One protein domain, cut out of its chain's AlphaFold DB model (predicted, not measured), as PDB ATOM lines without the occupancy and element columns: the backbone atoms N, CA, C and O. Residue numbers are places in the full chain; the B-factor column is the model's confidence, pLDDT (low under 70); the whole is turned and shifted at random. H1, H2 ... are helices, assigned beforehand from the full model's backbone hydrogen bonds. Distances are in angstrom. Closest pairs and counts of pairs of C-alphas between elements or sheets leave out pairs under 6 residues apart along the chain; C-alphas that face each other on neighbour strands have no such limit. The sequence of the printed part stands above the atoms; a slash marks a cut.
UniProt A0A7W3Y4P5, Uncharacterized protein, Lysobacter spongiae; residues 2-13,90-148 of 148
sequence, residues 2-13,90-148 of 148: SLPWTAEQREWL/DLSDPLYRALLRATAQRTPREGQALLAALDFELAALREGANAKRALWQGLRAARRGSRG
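This is residues 2 to 13 and 90 to 148 of the 148 residues of an uncharacterized protein of Lysobacter spongiae (UniProt A0A7W3Y4P5). Long helix H5 forms one side of an arch that H3, H2 and H1 complete; H4 makes a corner with H5. The 71 printed residues include five named helices, H1 to H5 in order, and no named strand: all helix. The whole is compact, with radius of gyration of the C-alphas 11.8 A and spans 34 by 32 by 20 A.

H5, residues 129 to 145, only just touches H4, residues 122 to 127, only at the corner, with 3 C-alpha pairs within 8 A. H3, residues 108 to 117, is close to H5 but not clearly touching; the closest C-alphas, 114 and 142, are 7.9 A apart. H3 touches H2, residues 94 to 102, about perpendicular at 85 degrees, C-alphas 111 and 100 closest at 5.3 A. H2 touches H1, residues 7 to 13, C-alphas 98 and 12 closest at 4.8 A. Every helix O i to N i+4 pair is within hydrogen-bond range.

H5 runs 24.9 A, from C-alpha 129 (-39.415, 1.266, 57.751) to C-alpha 145 (-58.954, -5.906, 44.132).

Across the cut, C-alphas 13 and 90 are 18.0 A apart. Residues 2 to 5, 90 to 91 and 146 to 148 have pLDDT under 70.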
ATOM      1  N   SER A   2     -37.269 -16.845  46.400       49.22
ATOM      2  CA  SER A   2     -37.564 -15.415  46.545       49.22
ATOM      3  C   SER A   2     -37.424 -14.759  45.176       49.22
ATOM      4  O   SER A   2     -36.335 -14.766  44.612       49.22
ATOM      5  N   LEU A   3     -38.523 -14.242  44.625       54.28
ATOM      6  CA  LEU A   3     -38.496 -13.540  43.340       54.28
ATOM      7  C   LEU A   3     -37.562 -12.318  43.436       54.28
ATOM      8  O   LEU A   3     -37.645 -11.591  44.432       54.28
ATOM      9  N   PRO A   4     -36.705 -12.061  42.429       69.31
ATOM     10  CA  PRO A   4     -35.929 -10.828  42.384       69.31
ATOM     11  C   PRO A   4     -36.885  -9.629  42.351       69.31
ATOM     12  O   PRO A   4     -37.930  -9.679  41.698       69.31
ATOM     13  N   TRP A   5     -36.543  -8.554  43.068       69.25
ATOM     14  CA  TRP A   5     -37.380  -7.351  43.132       69.25
ATOM     15  C   TRP A   5     -37.707  -6.812  41.737       69.25
ATOM     16  O   TRP A   5     -36.829  -6.757  40.871       69.25
ATOM     17  N   THR A   6     -38.948  -6.362  41.531       75.00
ATOM     18  CA  THR A   6     -39.359  -5.728  40.268       75.00
ATOM     19  C   THR A   6     -38.583  -4.429  40.041       75.00
ATOM     20  O   THR A   6     -38.066  -3.828  40.985       75.00
ATOM     21  N   ALA A   7     -38.492  -3.965  38.790       75.88
ATOM     22  CA  ALA A   7     -37.821  -2.698  38.484       75.88
ATOM     23  C   ALA A   7     -38.421  -1.520  39.281       75.88
ATOM     24  O   ALA A   7     -37.679  -0.742  39.873       75.88
ATOM     25  N   GLU A   8     -39.751  -1.479  39.400       76.25
ATOM     26  CA  GLU A   8     -40.510  -0.497  40.190       76.25
ATOM     27  C   GLU A   8     -40.126  -0.520  41.680       76.25
ATOM     28  O   GLU A   8     -39.965   0.526  42.304       76.25
ATOM     29  N   GLN A   9     -39.940  -1.715  42.261       77.25
ATOM     30  CA  GLN A   9     -39.503  -1.867  43.654       77.25
ATOM     31  C   GLN A   9     -38.085  -1.322  43.863       77.25
ATOM     32  O   GLN A   9     -37.819  -0.710  44.896       77.25
ATOM     33  N   ARG A  10     -37.183  -1.519  42.892       80.94
ATOM     34  CA  ARG A  10     -35.812  -0.991  42.953       80.94
ATOM     35  C   ARG A  10     -35.786   0.531  42.815       80.94
ATOM     36  O   ARG A  10     -35.126   1.182  43.614       80.94
ATOM     37  N   GLU A  11     -36.543   1.086  41.871       81.31
ATOM     38  CA  GLU A  11     -36.660   2.537  41.664       81.31
ATOM     39  C   GLU A  11     -37.246   3.241  42.901       81.31
ATOM     40  O   GLU A  11     -36.727   4.265  43.335       81.31
ATOM     41  N   TRP A  12     -38.261   2.653  43.544       83.62
ATOM     42  CA  TRP A  12     -38.819   3.172  44.797       83.62
ATOM     43  C   TRP A  12     -37.834   3.111  45.971       83.62
ATOM     44  O   TRP A  12     -37.754   4.056  46.755       83.62
ATOM     45  N   LEU A  13     -37.037   2.044  46.087       83.12
ATOM     46  CA  LEU A  13     -35.977   1.968  47.097       83.12
ATOM     47  C   LEU A  13     -34.870   3.005  46.844       83.12
ATOM     48  O   LEU A  13     -34.450   3.674  47.786       83.12
ATOM     49  N   ASP A  90     -45.425  16.537  44.688       65.88
ATOM     50  CA  ASP A  90     -44.887  17.130  43.481       65.88
ATOM     51  C   ASP A  90     -44.578  16.002  42.501       65.88
ATOM     52  O   ASP A  90     -43.865  15.047  42.816       65.88
ATOM     53  N   LEU A  91     -45.094  16.126  41.280       69.19
ATOM     54  CA  LEU A  91     -44.735  15.244  40.177       69.19
ATOM     55  C   LEU A  91     -43.247  15.352  39.815       69.19
ATOM     56  O   LEU A  91     -42.783  14.563  38.996       69.19
ATOM     57  N   SER A  92     -42.496  16.284  40.397       72.69
ATOM     58  CA  SER A  92     -41.034  16.383  40.350       72.69
ATOM     59  C   SER A  92     -40.325  15.481  41.369       72.69
ATOM     60  O   SER A  92     -39.172  15.122  41.136       72.69
ATOM     61  N   ASP A  93     -40.987  15.065  42.457       83.62
ATOM     62  CA  ASP A  93     -40.378  14.228  43.496       83.62
ATOM     63  C   ASP A  93     -40.165  12.787  42.975       83.62
ATOM     64  O   ASP A  93     -41.136  12.114  42.586       83.62
ATOM     65  N   PRO A  94     -38.921  12.264  42.958       82.69
ATOM     66  CA  PRO A  94     -38.649  10.905  42.494       82.69
ATOM     67  C   PRO A  94     -39.382   9.843  43.326       82.69
ATOM     68  O   PRO A  94     -39.791   8.820  42.775       82.69
ATOM     69  N   LEU A  95     -39.617  10.090  44.623       85.25
ATOM     70  CA  LEU A  95     -40.363   9.177  45.489       85.25
ATOM     71  C   LEU A  95     -41.829   9.101  45.065       85.25
ATOM     72  O   LEU A  95     -42.388   8.007  44.984       85.25
ATOM     73  N   TYR A  96     -42.442  10.238  44.739       86.31
ATOM     74  CA  TYR A  96     -43.832  10.271  44.295       86.31
ATOM     75  C   TYR A  96     -44.014   9.616  42.919       86.31
ATOM     76  O   TYR A  96     -44.939   8.822  42.732       86.31
ATOM     77  N   ARG A  97     -43.082   9.838  41.979       86.00
ATOM     78  CA  ARG A  97     -43.053   9.114  40.691       86.00
ATOM     79  C   ARG A  97     -42.943   7.602  40.883       86.00
ATOM     80  O   ARG A  97     -43.689   6.849  40.253       86.00
ATOM     81  N   ALA A  98     -42.044   7.158  41.759       86.00
ATOM     82  CA  ALA A  98     -41.857   5.742  42.040       86.00
ATOM     83  C   ALA A  98     -43.080   5.125  42.744       86.00
ATOM     84  O   ALA A  98     -43.469   4.007  42.414       86.00
ATOM     85  N   LEU A  99     -43.742   5.862  43.645       85.56
ATOM     86  CA  LEU A  99     -45.011   5.454  44.257       85.56
ATOM     87  C   LEU A  99     -46.123   5.286  43.215       85.56
ATOM     88  O   LEU A  99     -46.809   4.265  43.231       85.56
ATOM     89  N   LEU A 100     -46.269   6.233  42.279       86.50
ATOM     90  CA  LEU A 100     -47.245   6.136  41.191       86.50
ATOM     91  C   LEU A 100     -47.015   4.886  40.334       86.50
ATOM     92  O   LEU A 100     -47.966   4.141  40.098       86.50
ATOM     93  N   ARG A 101     -45.764   4.587  39.951       83.88
ATOM     94  CA  ARG A 101     -45.423   3.328  39.261       83.88
ATOM     95  C   ARG A 101     -45.715   2.098  40.124       83.88
ATOM     96  O   ARG A 101     -46.338   1.156  39.647       83.88
ATOM     97  N   ALA A 102     -45.363   2.124  41.409       84.94
ATOM     98  CA  ALA A 102     -45.582   1.014  42.340       84.94
ATOM     99  C   ALA A 102     -47.071   0.681  42.584       84.94
ATOM    100  O   ALA A 102     -47.381  -0.445  42.995       84.94
ATOM    101  N   THR A 103     -48.003   1.604  42.300       82.38
ATOM    102  CA  THR A 103     -49.447   1.291  42.269       82.38
ATOM    103  C   THR A 103     -49.821   0.290  41.170       82.38
ATOM    104  O   THR A 103     -50.829  -0.401  41.314       82.38
ATOM    105  N   ALA A 104     -49.010   0.182  40.109       80.12
ATOM    106  CA  ALA A 104     -49.250  -0.599  38.894       80.12
ATOM    107  C   ALA A 104     -50.631  -0.354  38.246       80.12
ATOM    108  O   ALA A 104     -51.221  -1.273  37.675       80.12
ATOM    109  N   GLN A 105     -51.153   0.873  38.369       82.19
ATOM    110  CA  GLN A 105     -52.424   1.282  37.770       82.19
ATOM    111  C   GLN A 105     -52.287   1.649  36.289       82.19
ATOM    112  O   GLN A 105     -51.195   1.971  35.816       82.19
ATOM    113  N   ARG A 106     -53.397   1.582  35.540       79.62
ATOM    114  CA  ARG A 106     -53.385   1.769  34.081       79.62
ATOM    115  C   ARG A 106     -53.224   3.235  33.695       79.62
ATOM    116  O   ARG A 106     -52.592   3.523  32.679       79.62
ATOM    117  N   THR A 107     -53.763   4.153  34.494       83.88
ATOM    118  CA  THR A 107     -53.547   5.596  34.326       83.88
ATOM    119  C   THR A 107     -52.875   6.220  35.554       83.88
ATOM    120  O   THR A 107     -53.100   5.781  36.685       83.88
ATOM    121  N   PRO A 108     -52.079   7.298  35.386       79.94
ATOM    122  CA  PRO A 108     -51.505   8.009  36.528       79.94
ATOM    123  C   PRO A 108     -52.591   8.585  37.448       79.94
ATOM    124  O   PRO A 108     -52.372   8.676  38.649       79.94
ATOM    125  N   ARG A 109     -53.779   8.911  36.917       83.88
ATOM    126  CA  ARG A 109     -54.921   9.418  37.694       83.88
ATOM    127  C   ARG A 109     -55.518   8.357  38.626       83.88
ATOM    128  O   ARG A 109     -55.845   8.684  39.762       83.88
ATOM    129  N   GLU A 110     -55.622   7.103  38.186       84.06
ATOM    130  CA  GLU A 110     -55.980   5.972  39.060       84.06
ATOM    131  C   GLU A 110     -54.927   5.768  40.156       84.06
ATOM    132  O   GLU A 110     -55.275   5.622  41.327       84.06
ATOM    133  N   GLY A 111     -53.639   5.822  39.792       83.12
ATOM    134  CA  GLY A 111     -52.534   5.755  40.749       83.12
ATOM    135  C   GLY A 111     -52.619   6.860  41.806       83.12
ATOM    136  O   GLY A 111     -52.514   6.578  42.995       83.12
ATOM    137  N   GLN A 112     -52.892   8.101  41.392       86.12
ATOM    138  CA  GLN A 112     -53.104   9.242  42.288       86.12
ATOM    139  C   GLN A 112     -54.319   9.060  43.203       86.12
ATOM    140  O   GLN A 112     -54.211   9.318  44.399       86.12
ATOM    141  N   ALA A 113     -55.456   8.597  42.674       85.44
ATOM    142  CA  ALA A 113     -56.665   8.369  43.465       85.44
ATOM    143  C   ALA A 113     -56.464   7.272  44.525       85.44
ATOM    144  O   ALA A 113     -56.887   7.425  45.667       85.44
ATOM    145  N   LEU A 114     -55.762   6.193  44.168       83.88
ATOM    146  CA  LEU A 114     -55.407   5.107  45.083       83.88
ATOM    147  C   LEU A 114     -54.421   5.589  46.158       83.88
ATOM    148  O   LEU A 114     -54.612   5.306  47.337       83.88
ATOM    149  N   LEU A 115     -53.402   6.359  45.767       84.62
ATOM    150  CA  LEU A 115     -52.460   6.989  46.694       84.62
ATOM    151  C   LEU A 115     -53.166   7.939  47.677       84.62
ATOM    152  O   LEU A 115     -52.879   7.874  48.868       84.62
ATOM    153  N   ALA A 116     -54.124   8.747  47.216       84.88
ATOM    154  CA  ALA A 116     -54.937   9.602  48.084       84.88
ATOM    155  C   ALA A 116     -55.842   8.794  49.035       84.88
ATOM    156  O   ALA A 116     -56.005   9.169  50.190       84.88
ATOM    157  N   ALA A 117     -56.387   7.658  48.588       85.44
ATOM    158  CA  ALA A 117     -57.218   6.779  49.416       85.44
ATOM    159  C   ALA A 117     -56.435   5.988  50.487       85.44
ATOM    160  O   ALA A 117     -57.047   5.419  51.388       85.44
ATOM    161  N   LEU A 118     -55.102   5.923  50.385       83.00
ATOM    162  CA  LEU A 118     -54.227   5.264  51.364       83.00
ATOM    163  C   LEU A 118     -53.719   6.199  52.477       83.00
ATOM    164  O   LEU A 118     -52.987   5.711  53.334       83.00
ATOM    165  N   ASP A 119     -54.077   7.489  52.433       81.56
ATOM    166  CA  ASP A 119     -53.787   8.532  53.435       81.56
ATOM    167  C   ASP A 119     -52.402   8.399  54.099       81.56
ATOM    168  O   ASP A 119     -52.258   8.065  55.276       81.56
ATOM    169  N   PHE A 120     -51.351   8.569  53.291       79.75
ATOM    170  CA  PHE A 120     -49.967   8.391  53.728       79.75
ATOM    171  C   PHE A 120     -49.215   9.718  53.815       79.75
ATOM    172  O   PHE A 120     -49.347  10.603  52.970       79.75
ATOM    173  N   GLU A 121     -48.312   9.804  54.786       82.81
ATOM    174  CA  GLU A 121     -47.432  10.952  54.955       82.81
ATOM    175  C   GLU A 121     -46.064  10.708  54.293       82.81
ATOM    176  O   GLU A 121     -45.348   9.754  54.612       82.81
ATOM    177  N   LEU A 122     -45.671  11.590  53.368       79.62
ATOM    178  CA  LEU A 122     -44.423  11.453  52.606       79.62
ATOM    179  C   LEU A 122     -43.166  11.570  53.495       79.62
ATOM    180  O   LEU A 122     -42.164  10.905  53.227       79.62
ATOM    181  N   ALA A 123     -43.225  12.368  54.568       81.00
ATOM    182  CA  ALA A 123     -42.149  12.500  55.551       81.00
ATOM    183  C   ALA A 123     -41.965  11.207  56.365       81.00
ATOM    184  O   ALA A 123     -40.877  10.625  56.363       81.00
ATOM    185  N   ALA A 124     -43.045  10.673  56.951       82.81
ATOM    186  CA  ALA A 124     -43.022   9.387  57.651       82.81
ATOM    187  C   ALA A 124     -42.573   8.226  56.743       82.81
ATOM    188  O   ALA A 124     -41.904   7.296  57.200       82.81
ATOM    189  N   LEU A 125     -42.879   8.284  55.440       82.31
ATOM    190  CA  LEU A 125     -42.364   7.335  54.452       82.31
ATOM    191  C   LEU A 125     -40.873   7.474  54.151       82.31
ATOM    192  O   LEU A 125     -40.306   6.497  53.671       82.31
ATOM    193  N   ARG A 126     -40.211   8.608  54.401       79.94
ATOM    194  CA  ARG A 126     -38.753   8.712  54.222       79.94
ATOM    195  C   ARG A 126     -38.023   7.984  55.345       79.94
ATOM    196  O   ARG A 126     -37.214   7.097  55.064       79.94
ATOM    197  N   GLU A 127     -38.389   8.247  56.593       79.06
ATOM    198  CA  GLU A 127     -37.681   7.714  57.767       79.06
ATOM    199  C   GLU A 127     -38.189   6.326  58.211       79.06
ATOM    200  O   GLU A 127     -37.407   5.439  58.559       79.06
ATOM    201  N   GLY A 128     -39.499   6.074  58.138       80.44
ATOM    202  CA  GLY A 128     -40.133   4.910  58.755       80.44
ATOM    203  C   GLY A 128     -40.124   3.628  57.914       80.44
ATOM    204  O   GLY A 128     -40.922   3.461  56.990       80.44
ATOM    205  N   ALA A 129     -39.333   2.625  58.314       78.25
ATOM    206  CA  ALA A 129     -39.415   1.266  57.751       78.25
ATOM    207  C   ALA A 129     -40.794   0.596  57.958       78.25
ATOM    208  O   ALA A 129     -41.229  -0.208  57.132       78.25
ATOM    209  N   ASN A 130     -41.505   0.946  59.034       80.19
ATOM    210  CA  ASN A 130     -42.848   0.429  59.306       80.19
ATOM    211  C   ASN A 130     -43.922   1.121  58.450       80.19
ATOM    212  O   ASN A 130     -44.768   0.423  57.896       80.19
ATOM    213  N   ALA A 131     -43.832   2.441  58.241       84.50
ATOM    214  CA  ALA A 131     -44.709   3.174  57.319       84.50
ATOM    215  C   ALA A 131     -44.587   2.622  55.884       84.50
ATOM    216  O   ALA A 131     -45.586   2.267  55.257       84.50
ATOM    217  N   LYS A 132     -43.344   2.408  55.422       81.81
ATOM    218  CA  LYS A 132     -43.012   1.718  54.161       81.81
ATOM    219  C   LYS A 132     -43.707   0.350  54.040       81.81
ATOM    220  O   LYS A 132     -44.310   0.047  53.012       81.81
ATOM    221  N   ARG A 133     -43.658  -0.485  55.090       82.38
ATOM    222  CA  ARG A 133     -44.313  -1.809  55.112       82.38
ATOM    223  C   ARG A 133     -45.840  -1.718  55.105       82.38
ATOM    224  O   ARG A 133     -46.461  -2.485  54.373       82.38
ATOM    225  N   ALA A 134     -46.432  -0.813  55.884       86.56
ATOM    226  CA  ALA A 134     -47.881  -0.621  55.954       86.56
ATOM    227  C   ALA A 134     -48.454  -0.222  54.585       86.56
ATOM    228  O   ALA A 134     -49.328  -0.913  54.053       86.56
ATOM    229  N   LEU A 135     -47.857   0.793  53.950       86.88
ATOM    230  CA  LEU A 135     -48.206   1.215  52.592       86.88
ATOM    231  C   LEU A 135     -48.109   0.051  51.591       86.88
ATOM    232  O   LEU A 135     -48.998  -0.143  50.763       86.88
ATOM    233  N   TRP A 136     -47.062  -0.778  51.685       84.62
ATOM    234  CA  TRP A 136     -46.864  -1.899  50.758       84.62
ATOM    235  C   TRP A 136     -47.787  -3.102  51.007       84.62
ATOM    236  O   TRP A 136     -47.962  -3.940  50.118       84.62
ATOM    237  N   GLN A 137     -48.443  -3.186  52.169       85.38
ATOM    238  CA  GLN A 137     -49.591  -4.080  52.354       85.38
ATOM    239  C   GLN A 137     -50.844  -3.513  51.679       85.38
ATOM    240  O   GLN A 137     -51.473  -4.234  50.901       85.38
ATOM    241  N   GLY A 138     -51.149  -2.226  51.884       84.88
ATOM    242  CA  GLY A 138     -52.275  -1.536  51.239       84.88
ATOM    243  C   GLY A 138     -52.211  -1.604  49.710       84.88
ATOM    244  O   GLY A 138     -53.126  -2.114  49.065       84.88
ATOM    245  N   LEU A 139     -51.071  -1.233  49.121       85.38
ATOM    246  CA  LEU A 139     -50.830  -1.299  47.673       85.38
ATOM    247  C   LEU A 139     -50.882  -2.731  47.106       85.38
ATOM    248  O   LEU A 139     -51.234  -2.927  45.943       85.38
ATOM    249  N   ARG A 140     -50.548  -3.766  47.892       82.94
ATOM    250  CA  ARG A 140     -50.730  -5.169  47.466       82.94
ATOM    251  C   ARG A 140     -52.178  -5.638  47.576       82.94
ATOM    252  O   ARG A 140     -52.585  -6.456  46.756       82.94
ATOM    253  N   ALA A 141     -52.946  -5.149  48.547       84.62
ATOM    254  CA  ALA A 141     -54.378  -5.423  48.640       84.62
ATOM    255  C   ALA A 141     -55.139  -4.758  47.483       84.62
ATOM    256  O   ALA A 141     -55.845  -5.447  46.746       84.62
ATOM    257  N   ALA A 142     -54.899  -3.467  47.243       80.88
ATOM    258  CA  ALA A 142     -55.543  -2.709  46.173       80.88
ATOM    259  C   ALA A 142     -55.259  -3.295  44.776       80.88
ATOM    260  O   ALA A 142     -56.181  -3.466  43.983       80.88
ATOM    261  N   ARG A 143     -54.017  -3.723  44.489       79.81
ATOM    262  CA  ARG A 143     -53.680  -4.397  43.217       79.81
ATOM    263  C   ARG A 143     -54.338  -5.766  43.018       79.81
ATOM    264  O   ARG A 143     -54.461  -6.197  41.876       79.81
ATOM    265  N   ARG A 144     -54.742  -6.459  44.092       78.31
ATOM    266  CA  ARG A 144     -55.550  -7.689  43.983       78.31
ATOM    267  C   ARG A 144     -57.015  -7.362  43.699       78.31
ATOM    268  O   ARG A 144     -57.593  -7.999  42.832       78.31
ATOM    269  N   GLY A 145     -57.576  -6.357  44.374       71.56
ATOM    270  CA  GLY A 145     -58.954  -5.906  44.132       71.56
ATOM    271  C   GLY A 145     -59.162  -5.285  42.746       71.56
ATOM    272  O   GLY A 145     -60.204  -5.477  42.146       71.56
ATOM    273  N   SER A 146     -58.149  -4.607  42.203       65.44
ATOM    274  CA  SER A 146     -58.191  -3.941  40.891       65.44
ATOM    275  C   SER A 146     -57.979  -4.876  39.682       65.44
ATOM    276  O   SER A 146     -57.856  -4.391  38.557       65.44
ATOM    277  N   ARG A 147     -57.840  -6.191  39.904       56.94
ATOM    278  CA  ARG A 147     -57.598  -7.218  38.865       56.94
ATOM    279  C   ARG A 147     -58.699  -8.288  38.786       56.94
ATOM    280  O   ARG A 147     -58.527  -9.248  38.035       56.94
ATOM    281  N   GLY A 148     -59.767  -8.137  39.569       45.38
ATOM    282  CA  GLY A 148     -61.018  -8.894  39.459       45.38
ATOM    283  C   GLY A 148     -62.105  -8.027  38.844       45.38
ATOM    284  O   GLY A 148     -63.000  -8.624  38.217       45.38
TER     285      GLY A 148